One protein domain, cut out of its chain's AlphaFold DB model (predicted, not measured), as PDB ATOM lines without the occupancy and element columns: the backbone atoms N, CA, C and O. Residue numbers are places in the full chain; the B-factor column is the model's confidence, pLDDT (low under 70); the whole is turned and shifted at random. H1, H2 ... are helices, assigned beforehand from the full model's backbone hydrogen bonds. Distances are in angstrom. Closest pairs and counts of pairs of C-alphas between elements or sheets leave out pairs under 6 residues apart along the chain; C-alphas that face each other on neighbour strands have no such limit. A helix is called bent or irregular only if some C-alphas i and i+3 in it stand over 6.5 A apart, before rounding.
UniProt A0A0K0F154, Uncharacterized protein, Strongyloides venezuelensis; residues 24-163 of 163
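Overview. This is residues 24 to 163 of the 163 residues of an uncharacterized protein of Strongyloides venezuelensis (UniProt A0A0K0F154). Two helical hairpins, H1 with H2 and H6 with H7, are joined by a long bent helix, H4, whose two arms touch a helix of each hairpin and wrap round one side of short H1, which lies nearest the middle. Short H5 packs on H1 and H7, while short H3 lies at the rim near the start of H7. The printed part has 140 residues with seven named helices, H1 to H7 in order, and no named strand; its class is all helix. Helix packing is mostly crossed, with 3 of 11 touching pairs at a shallow tilt. The whole is compact and rounded, with a radius of gyration of the C-alphas of 14.8 A and spans of 46 by 34 by 24 A.

Arrangement. H1, residues 24 to 35, forms a helical hairpin with H2, residues 44 to 63; the closest C-alphas, of Phe 24 and Val 58, are 5.2 A apart, at a shallow tilt of 24 degrees, opposite ways. H3 is residues 69 to 72. H4, residues 75 to 104, was assigned as one helix by its hydrogen bonds but is bent, with C-alphas 94 and 97 9.0 A apart; its arms are H4a, residues 75 to 94, and H4b, residues 97 to 104. H4a touches H2 about perpendicular, at 81 degrees, with the C-alphas of Gly 53 and Val 81 closest, 3.9 A. H4b touches H1, closest at the C-alphas of Leu 34 and Ala 99, 6.0 A. H5, residues 107 to 112, touches H1 at Val 26 and Ile 109, the closest C-alphas, 6.7 A. H6, residues 115 to 127, touches H4a, closest at the C-alphas of Thr 89 and Phe 125, 5.2 A. H6 and H7, residues 136 to 162, form a helical hairpin at a shallow tilt of 4 degrees, with the C-alphas of Asp 117 and Gly 150 closest, 5.4 A. H3 touches H7 at Leu 69 and Glu 137, the closest C-alphas, 6.0 A. H1 and H6 are apart. Every O i to N i+4 pair is within hydrogen-bond range in H2, H4a, H4b, H6 and H7, against 6 of 8 in H1 and 1 of 2 in H5; H3 is too short for such a pair.

Along the chain. H1 begins at C-alpha 24, (92.911, 108.816, 77.056), and is 16.9 A long. H2 is 28.7 A long, H4a 28.0 A and H6 18.4 A. H7, 38.1 A long, ends at C-alpha 162, (100.434, 94.137, 93.054).

Size, cuts and confidence. The farthest C-alphas, of Arg 43 and Gly 163, are 48.4 A apart. The printed part has no cut and no long link. Mean pLDDT of the printed part is 87.5; residues 38 to 41 and 163 are under 70.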
ATOM      1  N   PHE A  24      92.959 108.466  78.478       80.88
ATOM      2  CA  PHE A  24      92.911 108.816  77.056       80.88
ATOM      3  C   PHE A  24      93.030 107.590  76.130       80.88
ATOM      4  O   PHE A  24      92.485 107.613  75.026       80.88
ATOM      5  N   GLU A  25      93.686 106.512  76.571       80.88
ATOM      6  CA  GLU A  25      93.826 105.265  75.801       80.88
ATOM      7  C   GLU A  25      92.501 104.493  75.747       80.88
ATOM      8  O   GLU A  25      92.126 103.917  74.718       80.88
ATOM      9  N   VAL A  26      91.736 104.558  76.837       84.62
ATOM     10  CA  VAL A  26      90.429 103.908  76.973       84.62
ATOM     11  C   VAL A  26      89.373 104.622  76.129       84.62
ATOM     12  O   VAL A  26      88.580 103.973  75.443       84.62
ATOM     13  N   ILE A  27      89.401 105.961  76.101       87.62
ATOM     14  CA  ILE A  27      88.447 106.794  75.348       87.62
ATOM     15  C   ILE A  27      88.413 106.423  73.866       87.62
ATOM     16  O   ILE A  27      87.338 106.173  73.319       87.62
ATOM     17  N   GLY A  28      89.576 106.335  73.214       89.12
ATOM     18  CA  GLY A  28      89.636 105.976  71.795       89.12
ATOM     19  C   GLY A  28      89.000 104.609  71.530       89.12
ATOM     20  O   GLY A  28      88.169 104.462  70.632       89.12
ATOM     21  N   ASN A  29      89.326 103.619  72.365       89.69
ATOM     22  CA  ASN A  29      88.787 102.265  72.254       89.69
ATOM     23  C   ASN A  29      87.265 102.222  72.426       89.69
ATOM     24  O   ASN A  29      86.586 101.588  71.616       89.69
ATOM     25  N   ILE A  30      86.717 102.928  73.418       91.19
ATOM     26  CA  ILE A  30      85.266 103.047  73.625       91.19
ATOM     27  C   ILE A  30      84.596 103.604  72.367       91.19
ATOM     28  O   ILE A  30      83.655 102.996  71.847       91.19
ATOM     29  N   PHE A  31      85.099 104.725  71.843       93.00
ATOM     30  CA  PHE A  31      84.517 105.373  70.670       93.00
ATOM     31  C   PHE A  31      84.540 104.450  69.450       93.00
ATOM     32  O   PHE A  31      83.504 104.271  68.811       93.00
ATOM     33  N   TYR A  32      85.670 103.800  69.155       90.75
ATOM     34  CA  TYR A  32      85.767 102.875  68.022       90.75
ATOM     35  C   TYR A  32      84.902 101.618  68.195       90.75
ATOM     36  O   TYR A  32      84.287 101.157  67.227       90.75
ATOM     37  N   LYS A  33      84.801 101.064  69.410       89.81
ATOM     38  CA  LYS A  33      83.958  99.889  69.695       89.81
ATOM     39  C   LYS A  33      82.475 100.201  69.519       89.81
ATOM     40  O   LYS A  33      81.767  99.410  68.896       89.81
ATOM     41  N   LEU A  34      82.022 101.357  70.004       88.88
ATOM     42  CA  LEU A  34      80.640 101.811  69.833       88.88
ATOM     43  C   LEU A  34      80.354 102.195  68.375       88.88
ATOM     44  O   LEU A  34      79.321 101.815  67.825       88.88
ATOM     45  N   TYR A  35      81.303 102.843  67.700       84.50
ATOM     46  CA  TYR A  35      81.207 103.172  66.277       84.50
ATOM     47  C   TYR A  35      81.086 101.955  65.361       84.50
ATOM     48  O   TYR A  35      80.353 102.017  64.376       84.50
ATOM     49  N   LYS A  36      81.748 100.832  65.673       78.44
ATOM     50  CA  LYS A  36      81.720  99.609  64.844       78.44
ATOM     51  C   LYS A  36      80.299  99.058  64.619       78.44
ATOM     52  O   LYS A  36      80.102  98.207  63.757       78.44
ATOM     53  N   LYS A  37      79.294  99.551  65.355       71.06
ATOM     54  CA  LYS A  37      77.869  99.281  65.106       71.06
ATOM     55  C   LYS A  37      77.222 100.153  64.018       71.06
ATOM     56  O   LYS A  37      76.226  99.716  63.460       71.06
ATOM     57  N   VAL A  38      77.771 101.327  63.695       62.91
ATOM     58  CA  VAL A  38      77.297 102.254  62.633       62.91
ATOM     59  C   VAL A  38      78.101 102.110  61.338       62.91
ATOM     60  O   VAL A  38      77.698 102.617  60.294       62.91
ATOM     61  N   SER A  39      79.252 101.429  61.369       58.84
ATOM     62  CA  SER A  39      80.176 101.379  60.229       58.84
ATOM     63  C   SER A  39      79.627 100.668  58.984       58.84
ATOM     64  O   SER A  39      80.266 100.750  57.939       58.84
ATOM     65  N   SER A  40      78.475  99.988  59.052       54.78
ATOM     66  CA  SER A  40      77.796  99.493  57.845       54.78
ATOM     67  C   SER A  40      77.164 100.613  57.010       54.78
ATOM     68  O   SER A  40      76.971 100.422  55.813       54.78
ATOM     69  N   ASP A  41      76.892 101.782  57.606       63.69
ATOM     70  CA  ASP A  41      75.979 102.776  57.020       63.69
ATOM     71  C   ASP A  41      76.636 104.145  56.750       63.69
ATOM     72  O   ASP A  41      76.057 104.996  56.068       63.69
ATOM     73  N   LEU A  42      77.852 104.391  57.255       76.00
ATOM     74  CA  LEU A  42      78.550 105.664  57.053       76.00
ATOM     75  C   LEU A  42      79.341 105.690  55.747       76.00
ATOM     76  O   LEU A  42      80.150 104.807  55.458       76.00
ATOM     77  N   ARG A  43      79.175 106.779  54.991       83.19
ATOM     78  CA  ARG A  43      79.976 107.053  53.789       83.19
ATOM     79  C   ARG A  43      81.432 107.295  54.181       83.19
ATOM     80  O   ARG A  43      81.698 107.865  55.234       83.19
ATOM     81  N   ILE A  44      82.375 106.985  53.287       80.62
ATOM     82  CA  ILE A  44      83.831 107.142  53.511       80.62
ATOM     83  C   ILE A  44      84.198 108.514  54.108       80.62
ATOM     84  O   ILE A  44      85.023 108.600  55.015       80.62
ATOM     85  N   GLY A  45      83.574 109.602  53.637       79.94
ATOM     86  CA  GLY A  45      83.818 110.949  54.172       79.94
ATOM     87  C   GLY A  45      83.434 111.112  55.649       79.94
ATOM     88  O   GLY A  45      84.143 111.783  56.394       79.94
ATOM     89  N   GLN A  46      82.361 110.451  56.085       88.69
ATOM     90  CA  GLN A  46      81.914 110.443  57.478       88.69
ATOM     91  C   GLN A  46      82.811 109.562  58.349       88.69
ATOM     92  O   GLN A  46      83.095 109.934  59.477       88.69
ATOM     93  N   GLN A  47      83.319 108.444  57.821       90.12
ATOM     94  CA  GLN A  47      84.279 107.598  58.542       90.12
ATOM     95  C   GLN A  47      85.554 108.384  58.880       90.12
ATOM     96  O   GLN A  47      85.974 108.430  60.030       90.12
ATOM     97  N   LYS A  48      86.101 109.118  57.901       91.62
ATOM     98  CA  LYS A  48      87.269 109.985  58.124       91.62
ATOM     99  C   LYS A  48      86.985 111.126  59.105       91.62
ATOM    100  O   LYS A  48      87.871 111.507  59.861       91.62
ATOM    101  N   SER A  49      85.783 111.704  59.057       93.44
ATOM    102  CA  SER A  49      85.352 112.736  60.012       93.44
ATOM    103  C   SER A  49      85.276 112.177  61.433       93.44
ATOM    104  O   SER A  49      85.830 112.769  62.353       93.44
ATOM    105  N   PHE A  50      84.701 110.980  61.587       94.19
ATOM    106  CA  PHE A  50      84.658 110.263  62.856       94.19
ATOM    107  C   PHE A  50      86.063 110.018  63.419       94.19
ATOM    108  O   PHE A  50      86.336 110.394  64.551       94.19
ATOM    109  N   GLU A  51      86.969 109.442  62.623       93.69
ATOM    110  CA  GLU A  51      88.346 109.142  63.041       93.69
ATOM    111  C   GLU A  51      89.109 110.396  63.485       93.69
ATOM    112  O   GLU A  51      89.741 110.397  64.542       93.69
ATOM    113  N   ARG A  52      89.026 111.492  62.715       96.06
ATOM    114  CA  ARG A  52      89.643 112.772  63.105       96.06
ATOM    115  C   ARG A  52      89.035 113.326  64.390       96.06
ATOM    116  O   ARG A  52      89.783 113.782  65.250       96.06
ATOM    117  N   GLY A  53      87.713 113.236  64.535       96.25
ATOM    118  CA  GLY A  53      87.006 113.631  65.748       96.25
ATOM    119  C   GLY A  53      87.487 112.851  66.966       96.25
ATOM    120  O   GLY A  53      87.881 113.456  67.956       96.25
ATOM    121  N   VAL A  54      87.543 111.519  66.881       95.62
ATOM    122  CA  VAL A  54      88.039 110.656  67.967       95.62
ATOM    123  C   VAL A  54      89.486 110.975  68.326       95.62
ATOM    124  O   VAL A  54      89.805 111.087  69.508       95.62
ATOM    125  N   ASN A  55      90.357 111.161  67.333       95.56
ATOM    126  CA  ASN A  55      91.753 111.511  67.585       95.56
ATOM    127  C   ASN A  55      91.876 112.837  68.344       95.56
ATOM    128  O   ASN A  55      92.679 112.935  69.272       95.56
ATOM    129  N   GLU A  56      91.059 113.833  67.998       95.50
ATOM    130  CA  GLU A  56      91.047 115.098  68.726       95.50
ATOM    131  C   GLU A  56      90.478 114.942  70.141       95.50
ATOM    132  O   GLU A  56      91.056 115.470  71.084       95.50
ATOM    133  N   ILE A  57      89.403 114.170  70.330       94.69
ATOM    134  CA  ILE A  57      88.849 113.873  71.664       94.69
ATOM    135  C   ILE A  57      89.931 113.269  72.566       94.69
ATOM    136  O   ILE A  57      90.133 113.728  73.692       94.69
ATOM    137  N   VAL A  58      90.658 112.268  72.061       93.56
ATOM    138  CA  VAL A  58      91.771 111.626  72.774       93.56
ATOM    139  C   VAL A  58      92.873 112.640  73.080       93.56
ATOM    140  O   VAL A  58      93.360 112.685  74.208       93.56
ATOM    141  N   ASN A  59      93.239 113.485  72.113       92.75
ATOM    142  CA  ASN A  59      94.244 114.530  72.292       92.75
ATOM    143  C   ASN A  59      93.847 115.537  73.386       92.75
ATOM    144  O   ASN A  59      94.638 115.803  74.290       92.75
ATOM    145  N   GLN A  60      92.607 116.032  73.371       91.56
ATOM    146  CA  GLN A  60      92.086 116.935  74.401       91.56
ATOM    147  C   GLN A  60      92.061 116.268  75.781       91.56
ATOM    148  O   GLN A  60      92.442 116.881  76.778       91.56
ATOM    149  N   CYS A  61      91.690 114.989  75.857       88.31
ATOM    150  CA  CYS A  61      91.698 114.253  77.122       88.31
ATOM    151  C   CYS A  61      93.118 113.982  77.640       88.31
ATOM    152  O   CYS A  61      93.322 113.977  78.852       88.31
ATOM    153  N   ARG A  62      94.097 113.804  76.743       88.69
ATOM    154  CA  ARG A  62      95.516 113.623  77.078       88.69
ATOM    155  C   ARG A  62      96.185 114.919  77.535       88.69
ATOM    156  O   ARG A  62      96.952 114.905  78.490       88.69
ATOM    157  N   CYS A  63      95.934 116.026  76.840       85.38
ATOM    158  CA  CYS A  63      96.585 117.315  77.102       85.38
ATOM    159  C   CYS A  63      95.872 118.166  78.165       85.38
ATOM    160  O   CYS A  63      96.405 119.201  78.567       85.38
ATOM    161  N   GLY A  64      94.688 117.739  78.606       84.00
ATOM    162  CA  GLY A  64      93.793 118.518  79.450       84.00
ATOM    163  C   GLY A  64      92.846 119.369  78.606       84.00
ATOM    164  O   GLY A  64      93.277 120.153  77.759       84.00
ATOM    165  N   ILE A  65      91.545 119.218  78.863       86.25
ATOM    166  CA  ILE A  65      90.486 119.972  78.189       86.25
ATOM    167  C   ILE A  65      90.587 121.428  78.649       86.25
ATOM    168  O   ILE A  65      90.299 121.749  79.804       86.25
ATOM    169  N   LYS A  66      91.057 122.300  77.754       81.06
ATOM    170  CA  LYS A  66      91.230 123.729  78.033       81.06
ATOM    171  C   LYS A  66      89.899 124.465  77.947       81.06
ATOM    172  O   LYS A  66      89.074 124.148  77.094       81.06
ATOM    173  N   GLU A  67      89.757 125.501  78.769       81.44
ATOM    174  CA  GLU A  67      88.650 126.449  78.655       81.44
ATOM    175  C   GLU A  67      88.644 127.151  77.295       81.44
ATOM    176  O   GLU A  67      89.699 127.437  76.713       81.44
ATOM    177  N   ASN A  68      87.443 127.465  76.814       81.62
ATOM    178  CA  ASN A  68      87.197 128.089  75.519       81.62
ATOM    179  C   ASN A  68      87.665 127.216  74.349       81.62
ATOM    180  O   ASN A  68      88.260 127.706  73.385       81.62
ATOM    181  N   LEU A  69      87.364 125.916  74.409       83.81
ATOM    182  CA  LEU A  69      87.762 124.934  73.395       83.81
ATOM    183  C   LEU A  69      87.358 125.360  71.969       83.81
ATOM    184  O   LEU A  69      88.140 125.209  71.029       83.81
ATOM    185  N   LYS A  70      86.194 126.012  71.828       84.44
ATOM    186  CA  LYS A  70      85.695 126.558  70.554       84.44
ATOM    187  C   LYS A  70      86.566 127.652  69.929       84.44
ATOM    188  O   LYS A  70      86.543 127.829  68.718       84.44
ATOM    189  N   ASN A  71      87.341 128.369  70.742       84.44
ATOM    190  CA  ASN A  71      88.269 129.402  70.271       84.44
ATOM    191  C   ASN A  71      89.665 128.831  69.983       84.44
ATOM    192  O   ASN A  71      90.461 129.470  69.300       84.44
ATOM    193  N   ASN A  72      89.964 127.641  70.512       86.19
ATOM    194  CA  ASN A  72      91.274 127.002  70.410       86.19
ATOM    195  C   ASN A  72      91.354 125.976  69.271       86.19
ATOM    196  O   ASN A  72      92.453 125.625  68.845       86.19
ATOM    197  N   LEU A  73      90.210 125.487  68.787       89.56
ATOM    198  CA  LEU A  73      90.126 124.528  67.689       89.56
ATOM    199  C   LEU A  73      89.556 125.167  66.425       89.56
ATOM    200  O   LEU A  73      88.755 126.098  66.467       89.56
ATOM    201  N   SER A  74      89.957 124.627  65.274       93.94
ATOM    202  CA  SER A  74      89.364 125.030  64.002       93.94
ATOM    203  C   SER A  74      87.890 124.614  63.938       93.94
ATOM    204  O   SER A  74      87.491 123.601  64.516       93.94
ATOM    205  N   LYS A  75      87.083 125.349  63.166       93.50
ATOM    206  CA  LYS A  75      85.662 125.026  62.968       93.50
ATOM    207  C   LYS A  75      85.444 123.614  62.414       93.50
ATOM    208  O   LYS A  75      84.465 122.963  62.765       93.50
ATOM    209  N   ASP A  76      86.336 123.135  61.554       95.31
ATOM    210  CA  ASP A  76      86.221 121.786  60.992       95.31
ATOM    211  C   ASP A  76      86.584 120.713  62.022       95.31
ATOM    212  O   ASP A  76      85.909 119.690  62.099       95.31
ATOM    213  N   THR A  77      87.563 120.988  62.887       95.19
ATOM    214  CA  THR A  77      87.891 120.120  64.024       95.19
ATOM    215  C   THR A  77      86.721 120.020  65.005       95.19
ATOM    216  O   THR A  77      86.371 118.920  65.420       95.19
ATOM    217  N   LEU A  78      86.071 121.141  65.343       94.88
ATOM    218  CA  LEU A  78      84.895 121.149  66.224       94.88
ATOM    219  C   LEU A  78      83.748 120.313  65.648       94.88
ATOM    220  O   LEU A  78      83.168 119.495  66.361       94.88
ATOM    221  N   LYS A  79      83.483 120.437  64.342       95.88
ATOM    222  CA  LYS A  79      82.491 119.603  63.648       95.88
ATOM    223  C   LYS A  79      82.845 118.122  63.684       95.88
ATOM    224  O   LYS A  79      81.956 117.313  63.917       95.88
ATOM    225  N   ASP A  80      84.107 117.766  63.443       96.38
ATOM    226  CA  ASP A  80      84.562 116.372  63.491       96.38
ATOM    227  C   ASP A  80      84.375 115.787  64.908       96.38
ATOM    228  O   ASP A  80      83.860 114.677  65.061       96.38
ATOM    229  N   VAL A  81      84.711 116.550  65.955       96.38
ATOM    230  CA  VAL A  81      84.518 116.148  67.361       96.38
ATOM    231  C   VAL A  81      83.035 115.994  67.701       96.38
ATOM    232  O   VAL A  81      82.626 114.948  68.211       96.38
ATOM    233  N   ALA A  82      82.213 116.996  67.382       96.00
ATOM    234  CA  ALA A  82      80.773 116.948  67.620       96.00
ATOM    235  C   ALA A  82      80.127 115.781  66.863       96.00
ATOM    236  O   ALA A  82      79.296 115.059  67.415       96.00
ATOM    237  N   PHE A  83      80.556 115.534  65.623       95.12
ATOM    238  CA  PHE A  83      80.110 114.397  64.827       95.12
ATOM    239  C   PHE A  83      80.451 113.061  65.497       95.12
ATOM    240  O   PHE A  83      79.582 112.189  65.589       95.12
ATOM    241  N   ALA A  84      81.675 112.894  66.004       94.88
ATOM    242  CA  ALA A  84      82.083 111.677  66.699       94.88
ATOM    243  C   ALA A  84      81.256 111.432  67.974       94.88
ATOM    244  O   ALA A  84      80.718 110.334  68.150       94.88
ATOM    245  N   ILE A  85      81.085 112.459  68.814       95.31
ATOM    246  CA  ILE A  85      80.275 112.386  70.040       95.31
ATOM    247  C   ILE A  85      78.824 112.042  69.704       95.31
ATOM    248  O   ILE A  85      78.285 111.068  70.223       95.31
ATOM    249  N   ASN A  86      78.202 112.784  68.788       94.56
ATOM    250  CA  ASN A  86      76.807 112.563  68.410       94.56
ATOM    251  C   ASN A  86      76.591 111.180  67.798       94.56
ATOM    252  O   ASN A  86      75.563 110.551  68.045       94.56
ATOM    253  N   THR A  87      77.559 110.676  67.033       92.75
ATOM    254  CA  THR A  87      77.509 109.318  66.484       92.75
ATOM    255  C   THR A  87      77.443 108.285  67.605       92.75
ATOM    256  O   THR A  87      76.530 107.460  67.615       92.75
ATOM    257  N   VAL A  88      78.354 108.355  68.577       92.94
ATOM    258  CA  VAL A  88      78.386 107.422  69.712       92.94
ATOM    259  C   VAL A  88      77.137 107.558  70.582       92.94
ATOM    260  O   VAL A  88      76.474 106.559  70.854       92.94
ATOM    261  N   THR A  89      76.748 108.778  70.948       93.75
ATOM    262  CA  THR A  89      75.535 109.047  71.732       93.75
ATOM    263  C   THR A  89      74.290 108.462  71.062       93.75
ATOM    264  O   THR A  89      73.478 107.797  71.707       93.75
ATOM    265  N   ASN A  90      74.153 108.623  69.742       91.50
ATOM    266  CA  ASN A  90      73.037 108.051  68.990       91.50
ATOM    267  C   ASN A  90      73.076 106.519  68.936       91.50
ATOM    268  O   ASN A  90      72.018 105.887  68.994       91.50
ATOM    269  N   VAL A  91      74.263 105.906  68.848       90.50
ATOM    270  CA  VAL A  91      74.409 104.444  68.961       90.50
ATOM    271  C   VAL A  91      73.882 103.966  70.293       90.50
ATOM    272  O   VAL A  91      73.072 103.041  70.317       90.50
ATOM    273  N   VAL A  92      74.336 104.587  71.380       92.44
ATOM    274  CA  VAL A  92      73.981 104.168  72.732       92.44
ATOM    275  C   VAL A  92      72.472 104.309  72.939       92.44
ATOM    276  O   VAL A  92      71.822 103.315  73.256       92.44
ATOM    277  N   LYS A  93      71.888 105.471  72.620       92.12
ATOM    278  CA  LYS A  93      70.439 105.722  72.754       92.12
ATOM    279  C   LYS A  93      69.572 104.741  71.962       92.12
ATOM    280  O   LYS A  93      68.507 104.343  72.422       92.12
ATOM    281  N   ARG A  94      69.999 104.348  70.757       89.88
ATOM    282  CA  ARG A  94      69.224 103.441  69.888       89.88
ATOM    283  C   ARG A  94      69.470 101.964  70.184       89.88
ATOM    284  O   ARG A  94      68.599 101.139  69.932       89.88
ATOM    285  N   ASN A  95      70.660 101.617  70.670       89.44
ATOM    286  CA  ASN A  95      71.147 100.240  70.743       89.44
ATOM    287  C   ASN A  95      71.792  99.914  72.096       89.44
ATOM    288  O   ASN A  95      72.751  99.140  72.143       89.44
ATOM    289  N   ARG A  96      71.262 100.460  73.196       90.25
ATOM    290  CA  ARG A  96      71.799 100.335  74.561       90.25
ATOM    291  C   ARG A  96      72.337  98.944  74.894       90.25
ATOM    292  O   ARG A  96      73.497  98.785  75.261       90.25
ATOM    293  N   GLY A  97      71.519  97.907  74.703       89.75
ATOM    294  CA  GLY A  97      71.910  96.527  75.006       89.75
ATOM    295  C   GLY A  97      73.103  96.023  74.181       89.75
ATOM    296  O   GLY A  97      73.908  95.242  74.683       89.75
ATOM    297  N   GLN A  98      73.247  96.469  72.929       89.19
ATOM    298  CA  GLN A  98      74.403  96.128  72.093       89.19
ATOM    299  C   GLN A  98      75.638  96.954  72.457       89.19
ATOM    300  O   GLN A  98      76.740  96.419  72.396       89.19
ATOM    301  N   ALA A  99      75.456  98.219  72.844       90.31
ATOM    302  CA  ALA A  99      76.531  99.082  73.325       90.31
ATOM    303  C   ALA A  99      77.160  98.515  74.608       90.31
ATOM    304  O   ALA A  99      78.371  98.320  74.652       90.31
ATOM    305  N   ILE A 100      76.337  98.117  75.586       90.44
ATOM    306  CA  ILE A 100      76.798  97.443  76.811       90.44
ATOM    307  C   ILE A 100      77.589  96.178  76.464       90.44
ATOM    308  O   ILE A 100      78.713  96.012  76.924       90.44
ATOM    309  N   LYS A 101      77.029  95.295  75.623       88.94
ATOM    310  CA  LYS A 101      77.721  94.062  75.211       88.94
ATOM    311  C   LYS A 101      79.064  94.357  74.541       88.94
ATOM    312  O   LYS A 101      80.037  93.686  74.851       88.94
ATOM    313  N   ALA A 102      79.124  95.349  73.652       88.50
ATOM    314  CA  ALA A 102      80.341  95.693  72.922       88.50
ATOM    315  C   ALA A 102      81.472  96.193  73.834       88.50
ATOM    316  O   ALA A 102      82.634  95.899  73.554       88.50
ATOM    317  N   LEU A 103      81.137  96.932  74.896       89.12
ATOM    318  CA  LEU A 103      82.115  97.420  75.866       89.12
ATOM    319  C   LEU A 103      82.529  96.319  76.851       89.12
ATOM    320  O   LEU A 103      83.714  96.040  76.959       89.12
ATOM    321  N   VAL A 104      81.566  95.627  77.473       85.69
ATOM    322  CA  VAL A 104      81.836  94.576  78.478       85.69
ATOM    323  C   VAL A 104      82.576  93.371  77.887       85.69
ATOM    324  O   VAL A 104      83.369  92.741  78.567       85.69
ATOM    325  N   GLN A 105      82.331  93.016  76.622       84.50
ATOM    326  CA  GLN A 105      83.032  91.897  75.971       84.50
ATOM    327  C   GLN A 105      84.396  92.291  75.392       84.50
ATOM    328  O   GLN A 105      85.061  91.468  74.764       84.50
ATOM    329  N   SER A 106      84.794  93.556  75.505       83.50
ATOM    330  CA  SER A 106      86.102  93.983  75.038       83.50
ATOM    331  C   SER A 106      87.108  93.746  76.153       83.50
ATOM    332  O   SER A 106      87.176  94.577  77.046       83.50
ATOM    333  N   GLU A 107      87.906  92.676  76.051       77.00
ATOM    334  CA  GLU A 107      88.950  92.309  77.033       77.00
ATOM    335  C   GLU A 107      89.766  93.525  77.475       77.00
ATOM    336  O   GLU A 107      89.826  93.815  78.659       77.00
ATOM    337  N   TYR A 108      90.235  94.327  76.510       80.12
ATOM    338  CA  TYR A 108      90.910  95.589  76.807       80.12
ATOM    339  C   TYR A 108      90.067  96.482  77.728       80.12
ATOM    340  O   TYR A 108      90.530  96.833  78.789       80.12
ATOM    341  N   ILE A 109      88.817  96.815  77.381       82.25
ATOM    342  CA  ILE A 109      87.995  97.748  78.179       82.25
ATOM    343  C   ILE A 109      87.650  97.164  79.551       82.25
ATOM    344  O   ILE A 109      87.607  97.936  80.499       82.25
ATOM    345  N   ASP A 110      87.438  95.853  79.662       77.88
ATOM    346  CA  ASP A 110      87.160  95.182  80.940       77.88
ATOM    347  C   ASP A 110      88.342  95.305  81.920       77.88
ATOM    348  O   ASP A 110      88.121  95.477  83.118       77.88
ATOM    349  N   ASP A 111      89.581  95.347  81.410       75.06
ATOM    350  CA  ASP A 111      90.772  95.624  82.223       75.06
ATOM    351  C   ASP A 111      90.782  97.062  82.790       75.06
ATOM    352  O   ASP A 111      91.342  97.301  83.860       75.06
ATOM    353  N   PHE A 112      90.145  98.028  82.109       78.81
ATOM    354  CA  PHE A 112      90.154  99.453  82.495       78.81
ATOM    355  C   PHE A 112      88.899  99.911  83.229       78.81
ATOM    356  O   PHE A 112      88.962 100.789  84.090       78.81
ATOM    357  N   LEU A 113      87.747  99.377  82.844       82.75
ATOM    358  CA  LEU A 113      86.437  99.783  83.312       82.75
ATOM    359  C   LEU A 113      85.669  98.541  83.715       82.75
ATOM    360  O   LEU A 113      85.180  97.783  82.874       82.75
ATOM    361  N   LYS A 114      85.454  98.407  85.019       84.19
ATOM    362  CA  LYS A 114      84.542  97.403  85.544       84.19
ATOM    363  C   LYS A 114      83.175  97.511  84.896       84.19
ATOM    364  O   LYS A 114      82.741  98.565  84.424       84.19
ATOM    365  N   ARG A 115      82.431  96.412  84.975       85.62
ATOM    366  CA  ARG A 115      81.052  96.356  84.495       85.62
ATOM    367  C   ARG A 115      80.191  97.509  85.021       85.62
ATOM    368  O   ARG A 115      79.436  98.077  84.242       85.62
ATOM    369  N   GLU A 116      80.287  97.854  86.304       86.81
ATOM    370  CA  GLU A 116      79.493  98.941  86.895       86.81
ATOM    371  C   GLU A 116      79.846 100.309  86.300       86.81
ATOM    372  O   GLU A 116      78.949 101.059  85.922       86.81
ATOM    373  N   ASP A 117      81.132 100.614  86.126       85.69
ATOM    374  CA  ASP A 117      81.573 101.887  85.543       85.69
ATOM    375  C   ASP A 117      81.314 101.950  84.037       85.69
ATOM    376  O   ASP A 117      80.945 102.997  83.507       85.69
ATOM    377  N   THR A 118      81.371 100.807  83.350       87.25
ATOM    378  CA  THR A 118      80.894 100.679  81.969       87.25
ATOM    379  C   THR A 118      79.399 101.001  81.864       87.25
ATOM    380  O   THR A 118      78.980 101.672  80.920       87.25
ATOM    381  N   LEU A 119      78.575 100.552  82.819       90.69
ATOM    382  CA  LEU A 119      77.146 100.878  82.839       90.69
ATOM    383  C   LEU A 119      76.907 102.367  83.114       90.69
ATOM    384  O   LEU A 119      76.117 102.971  82.393       90.69
ATOM    385  N   LYS A 120      77.634 102.972  84.064       90.44
ATOM    386  CA  LYS A 120      77.579 104.425  84.310       90.44
ATOM    387  C   LYS A 120      77.973 105.219  83.069       90.44
ATOM    388  O   LYS A 120      77.306 106.183  82.721       90.44
ATOM    389  N   LEU A 121      79.017 104.796  82.357       89.56
ATOM    390  CA  LEU A 121      79.437 105.428  81.109       89.56
ATOM    391  C   LEU A 121      78.341 105.366  80.036       89.56
ATOM    392  O   LEU A 121      78.094 106.353  79.342       89.56
ATOM    393  N   ILE A 122      77.674 104.218  79.904       92.50
ATOM    394  CA  ILE A 122      76.526 104.066  79.007       92.50
ATOM    395  C   ILE A 122      75.400 105.023  79.413       92.50
ATOM    396  O   ILE A 122      74.896 105.737  78.552       92.50
ATOM    397  N   GLU A 123      75.055 105.098  80.697       93.50
ATOM    398  CA  GLU A 123      74.038 106.025  81.213       93.50
ATOM    399  C   GLU A 123      74.411 107.491  80.959       93.50
ATOM    400  O   GLU A 123      73.562 108.271  80.521       93.50
ATOM    401  N   THR A 124      75.686 107.853  81.131       93.19
ATOM    402  CA  THR A 124      76.211 109.173  80.768       93.19
ATOM    403  C   THR A 124      75.940 109.456  79.293       93.19
ATOM    404  O   THR A 124      75.296 110.455  78.987       93.19
ATOM    405  N   PHE A 125      76.344 108.571  78.372       93.25
ATOM    406  CA  PHE A 125      76.078 108.754  76.939       93.25
ATOM    407  C   PHE A 125      74.578 108.832  76.610       93.25
ATOM    408  O   PHE A 125      74.189 109.613  75.743       93.25
ATOM    409  N   GLU A 126      73.718 108.065  77.286       93.06
ATOM    410  CA  GLU A 126      72.259 108.151  77.113       93.06
ATOM    411  C   GLU A 126      71.699 109.507  77.554       93.06
ATOM    412  O   GLU A 126      70.806 110.044  76.892       93.06
ATOM    413  N   GLY A 127      72.239 110.072  78.635       91.62
ATOM    414  CA  GLY A 127      71.825 111.356  79.198       91.62
ATOM    415  C   GLY A 127      72.379 112.586  78.476       91.62
ATOM    416  O   GLY A 127      71.837 113.680  78.648       91.62
ATOM    417  N   LEU A 128      73.424 112.439  77.653       93.50
ATOM    418  CA  LEU A 128      74.017 113.571  76.939       93.50
ATOM    419  C   LEU A 128      73.012 114.223  75.982       93.50
ATOM    420  O   LEU A 128      72.330 113.562  75.189       93.50
ATOM    421  N   GLN A 129      72.970 115.552  76.014       91.50
ATOM    422  CA  GLN A 129      72.321 116.350  74.979       91.50
ATOM    423  C   GLN A 129      73.086 116.233  73.652       91.50
ATOM    424  O   GLN A 129      74.190 115.690  73.596       91.50
ATOM    425  N   GLU A 130      72.486 116.717  72.565       93.50
ATOM    426  CA  GLU A 130      73.202 116.820  71.293       93.50
ATOM    427  C   GLU A 130      74.433 117.723  71.454       93.50
ATOM    428  O   GLU A 130      74.359 118.821  72.012       93.50
ATOM    429  N   CYS A 131      75.575 117.234  70.979       95.19
ATOM    430  CA  CYS A 131      76.831 117.957  70.990       95.19
ATOM    431  C   CYS A 131      76.844 119.003  69.878       95.19
ATOM    432  O   CYS A 131      76.625 118.698  68.705       95.19
ATOM    433  N   THR A 132      77.158 120.231  70.265       94.69
ATOM    434  CA  THR A 132      77.238 121.429  69.431       94.69
ATOM    435  C   THR A 132      78.505 122.200  69.787       94.69
ATOM    436  O   THR A 132      79.115 121.948  70.825       94.69
ATOM    437  N   ASP A 133      78.885 123.176  68.965       89.56
ATOM    438  CA  ASP A 133      80.070 124.009  69.211       89.56
ATOM    439  C   ASP A 133      80.015 124.748  70.567       89.56
ATOM    440  O   ASP A 133      81.062 125.070  71.133       89.56
ATOM    441  N   ASP A 134      78.817 125.001  71.109       89.62
ATOM    442  CA  ASP A 134      78.631 125.750  72.358       89.62
ATOM    443  C   ASP A 134      78.720 124.893  73.628       89.62
ATOM    444  O   ASP A 134      79.074 125.428  74.674       89.62
ATOM    445  N   ASN A 135      78.441 123.587  73.554       93.25
ATOM    446  CA  ASN A 135      78.449 122.679  74.716       93.25
ATOM    447  C   ASN A 135      79.504 121.558  74.623       93.25
ATOM    448  O   ASN A 135      79.605 120.728  75.527       93.25
ATOM    449  N   ILE A 136      80.302 121.529  73.551       92.88
ATOM    450  CA  ILE A 136      81.330 120.509  73.307       92.88
ATOM    451  C   ILE A 136      82.328 120.387  74.461       92.88
ATOM    452  O   ILE A 136      82.730 119.281  74.810       92.88
ATOM    453  N   GLU A 137      82.709 121.506  75.080       93.06
ATOM    454  CA  GLU A 137      83.653 121.506  76.195       93.06
ATOM    455  C   GLU A 137      83.073 120.775  77.413       93.06
ATOM    456  O   GLU A 137      83.711 119.866  77.947       93.06
ATOM    457  N   ASP A 138      81.845 121.114  77.802       93.06
ATOM    458  CA  ASP A 138      81.156 120.510  78.946       93.06
ATOM    459  C   ASP A 138      80.916 119.015  78.730       93.06
ATOM    460  O   ASP A 138      81.116 118.198  79.636       93.06
ATOM    461  N   ILE A 139      80.547 118.628  77.505       94.12
ATOM    462  CA  ILE A 139      80.357 117.222  77.147       94.12
ATOM    463  C   ILE A 139      81.683 116.458  77.229       94.12
ATOM    464  O   ILE A 139      81.728 115.381  77.829       94.12
ATOM    465  N   LEU A 140      82.773 117.005  76.684       92.44
ATOM    466  CA  LEU A 140      84.092 116.375  76.770       92.44
ATOM    467  C   LEU A 140      84.543 116.213  78.224       92.44
ATOM    468  O   LEU A 140      85.036 115.146  78.588       92.44
ATOM    469  N   ARG A 141      84.341 117.237  79.064       93.31
ATOM    470  CA  ARG A 141      84.654 117.172  80.501       93.31
ATOM    471  C   ARG A 141      83.841 116.085  81.195       93.31
ATOM    472  O   ARG A 141      84.405 115.318  81.967       93.31
ATOM    473  N   THR A 142      82.555 115.973  80.873       92.50
ATOM    474  CA  THR A 142      81.655 114.951  81.431       92.50
ATOM    475  C   THR A 142      82.096 113.535  81.051       92.50
ATOM    476  O   THR A 142      82.199 112.658  81.915       92.50
ATOM    477  N   ILE A 143      82.407 113.307  79.769       90.25
ATOM    478  CA  ILE A 143      82.901 112.014  79.271       90.25
ATOM    479  C   ILE A 143      84.227 111.663  79.950       90.25
ATOM    480  O   ILE A 143      84.370 110.559  80.476       90.25
ATOM    481  N   LYS A 144      85.180 112.605  79.976       91.00
ATOM    482  CA  LYS A 144      86.495 112.391  80.585       91.00
ATOM    483  C   LYS A 144      86.370 112.061  82.070       91.00
ATOM    484  O   LYS A 144      86.913 111.049  82.487       91.00
ATOM    485  N   ALA A 145      85.613 112.848  82.835       90.25
ATOM    486  CA  ALA A 145      85.437 112.638  84.271       90.25
ATOM    487  C   ALA A 145      84.807 111.274  84.595       90.25
ATOM    488  O   ALA A 145      85.211 110.616  85.548       90.25
ATOM    489  N   THR A 146      83.850 110.819  83.777       87.81
ATOM    490  CA  THR A 146      83.229 109.497  83.955       87.81
ATOM    491  C   THR A 146      84.246 108.368  83.762       87.81
ATOM    492  O   THR A 146      84.247 107.397  84.514       87.81
ATOM    493  N   ILE A 147      85.123 108.491  82.761       87.12
ATOM    494  CA  ILE A 147      86.132 107.468  82.458       87.12
ATOM    495  C   ILE A 147      87.302 107.548  83.442       87.12
ATOM    496  O   ILE A 147      87.771 106.501  83.873       87.12
ATOM    497  N   ASP A 148      87.728 108.751  83.843       88.06
ATOM    498  CA  ASP A 148      88.745 108.950  84.886       88.06
ATOM    499  C   ASP A 148      88.335 108.216  86.167       88.06
ATOM    500  O   ASP A 148      89.106 107.410  86.673       88.06
ATOM    501  N   ALA A 149      87.094 108.412  86.631       86.50
ATOM    502  CA  ALA A 149      86.596 107.763  87.841       86.50
ATOM    503  C   ALA A 149      86.647 106.227  87.754       86.50
ATOM    504  O   ALA A 149      87.041 105.568  88.713       86.50
ATOM    505  N   GLY A 150      86.285 105.647  86.605       84.94
ATOM    506  CA  GLY A 150      86.370 104.196  86.408       84.94
ATOM    507  C   GLY A 150      87.813 103.682  86.340       84.94
ATOM    508  O   GLY A 150      88.134 102.657  86.937       84.94
ATOM    509  N   VAL A 151      88.703 104.413  85.662       86.44
ATOM    510  CA  VAL A 151      90.128 104.060  85.555       86.44
ATOM    511  C   VAL A 151      90.837 104.179  86.905       86.44
ATOM    512  O   VAL A 151      91.655 103.325  87.236       86.44
ATOM    513  N   GLU A 152      90.520 105.196  87.706       86.75
ATOM    514  CA  GLU A 152      91.058 105.372  89.060       86.75
ATOM    515  C   GLU A 152      90.702 104.192  89.969       86.75
ATOM    516  O   GLU A 152      91.587 103.671  90.650       86.75
ATOM    517  N   VAL A 153      89.452 103.718  89.928       84.69
ATOM    518  CA  VAL A 153      89.017 102.523  90.673       84.69
ATOM    519  C   VAL A 153      89.830 101.297  90.253       84.69
ATOM    520  O   VAL A 153      90.375 100.594  91.104       84.69
ATOM    521  N   SER A 154      89.977 101.062  88.948       81.75
ATOM    522  CA  SER A 154      90.756  99.931  88.430       81.75
ATOM    523  C   SER A 154      92.242 100.027  88.804       81.75
ATOM    524  O   SER A 154      92.838  99.041  89.238       81.75
ATOM    525  N   ASN A 155      92.842 101.217  88.709       81.88
ATOM    526  CA  ASN A 155      94.233 101.460  89.101       81.88
ATOM    527  C   ASN A 155      94.457 101.258  90.606       81.88
ATOM    528  O   ASN A 155      95.471 100.675  90.995       81.88
ATOM    529  N   MET A 156      93.526 101.709  91.455       82.94
ATOM    530  CA  MET A 156      93.586 101.463  92.898       82.94
ATOM    531  C   MET A 156      93.608  99.966  93.208       82.94
ATOM    532  O   MET A 156      94.443  99.516  93.986       82.94
ATOM    533  N   GLU A 157      92.756  99.177  92.559       80.56
ATOM    534  CA  GLU A 157      92.706  97.731  92.788       80.56
ATOM    535  C   GLU A 157      93.920  96.985  92.242       80.56
ATOM    536  O   GLU A 157      94.380  96.023  92.857       80.56
ATOM    537  N   LEU A 158      94.464  97.413  91.098       76.25
ATOM    538  CA  LEU A 158      95.728  96.878  90.594       76.25
ATOM    539  C   LEU A 158      96.855  97.134  91.593       76.25
ATOM    540  O   LEU A 158      97.614  96.218  91.904       76.25
ATOM    541  N   LYS A 159      96.927  98.347  92.144       81.75
ATOM    542  CA  LYS A 159      97.889  98.685  93.193       81.75
ATOM    543  C   LYS A 159      97.693  97.814  94.436       81.75
ATOM    544  O   LYS A 159      98.645  97.224  94.925       81.75
ATOM    545  N   GLU A 160      96.461  97.635  94.906       82.00
ATOM    546  CA  GLU A 160      96.175  96.752  96.047       82.00
ATOM    547  C   GLU A 160      96.579  95.289  95.801       82.00
ATOM    548  O   GLU A 160      97.026  94.609  96.724       82.00
ATOM    549  N   ARG A 161      96.451  94.792  94.562       77.12
ATOM    550  CA  ARG A 161      96.841  93.419  94.201       77.12
ATOM    551  C   ARG A 161      98.346  93.238  94.007       77.12
ATOM    552  O   ARG A 161      98.832  92.131  94.237       77.12
ATOM    553  N   TYR A 162      99.058  94.268  93.550       75.38
ATOM    554  CA  TYR A 162     100.434  94.137  93.054       75.38
ATOM    555  C   TYR A 162     101.492  95.006  93.769       75.38
ATOM    556  O   TYR A 162     102.677  94.757  93.545       75.38
ATOM    557  N   GLY A 163     101.112  95.928  94.665       58.50
ATOM    558  CA  GLY A 163     102.011  96.666  95.576       58.50
ATOM    559  C   GLY A 163     102.306  98.108  95.181       58.50
ATOM    560  O   GLY A 163     103.505  98.426  95.027       58.50
TER     561      GLY A 163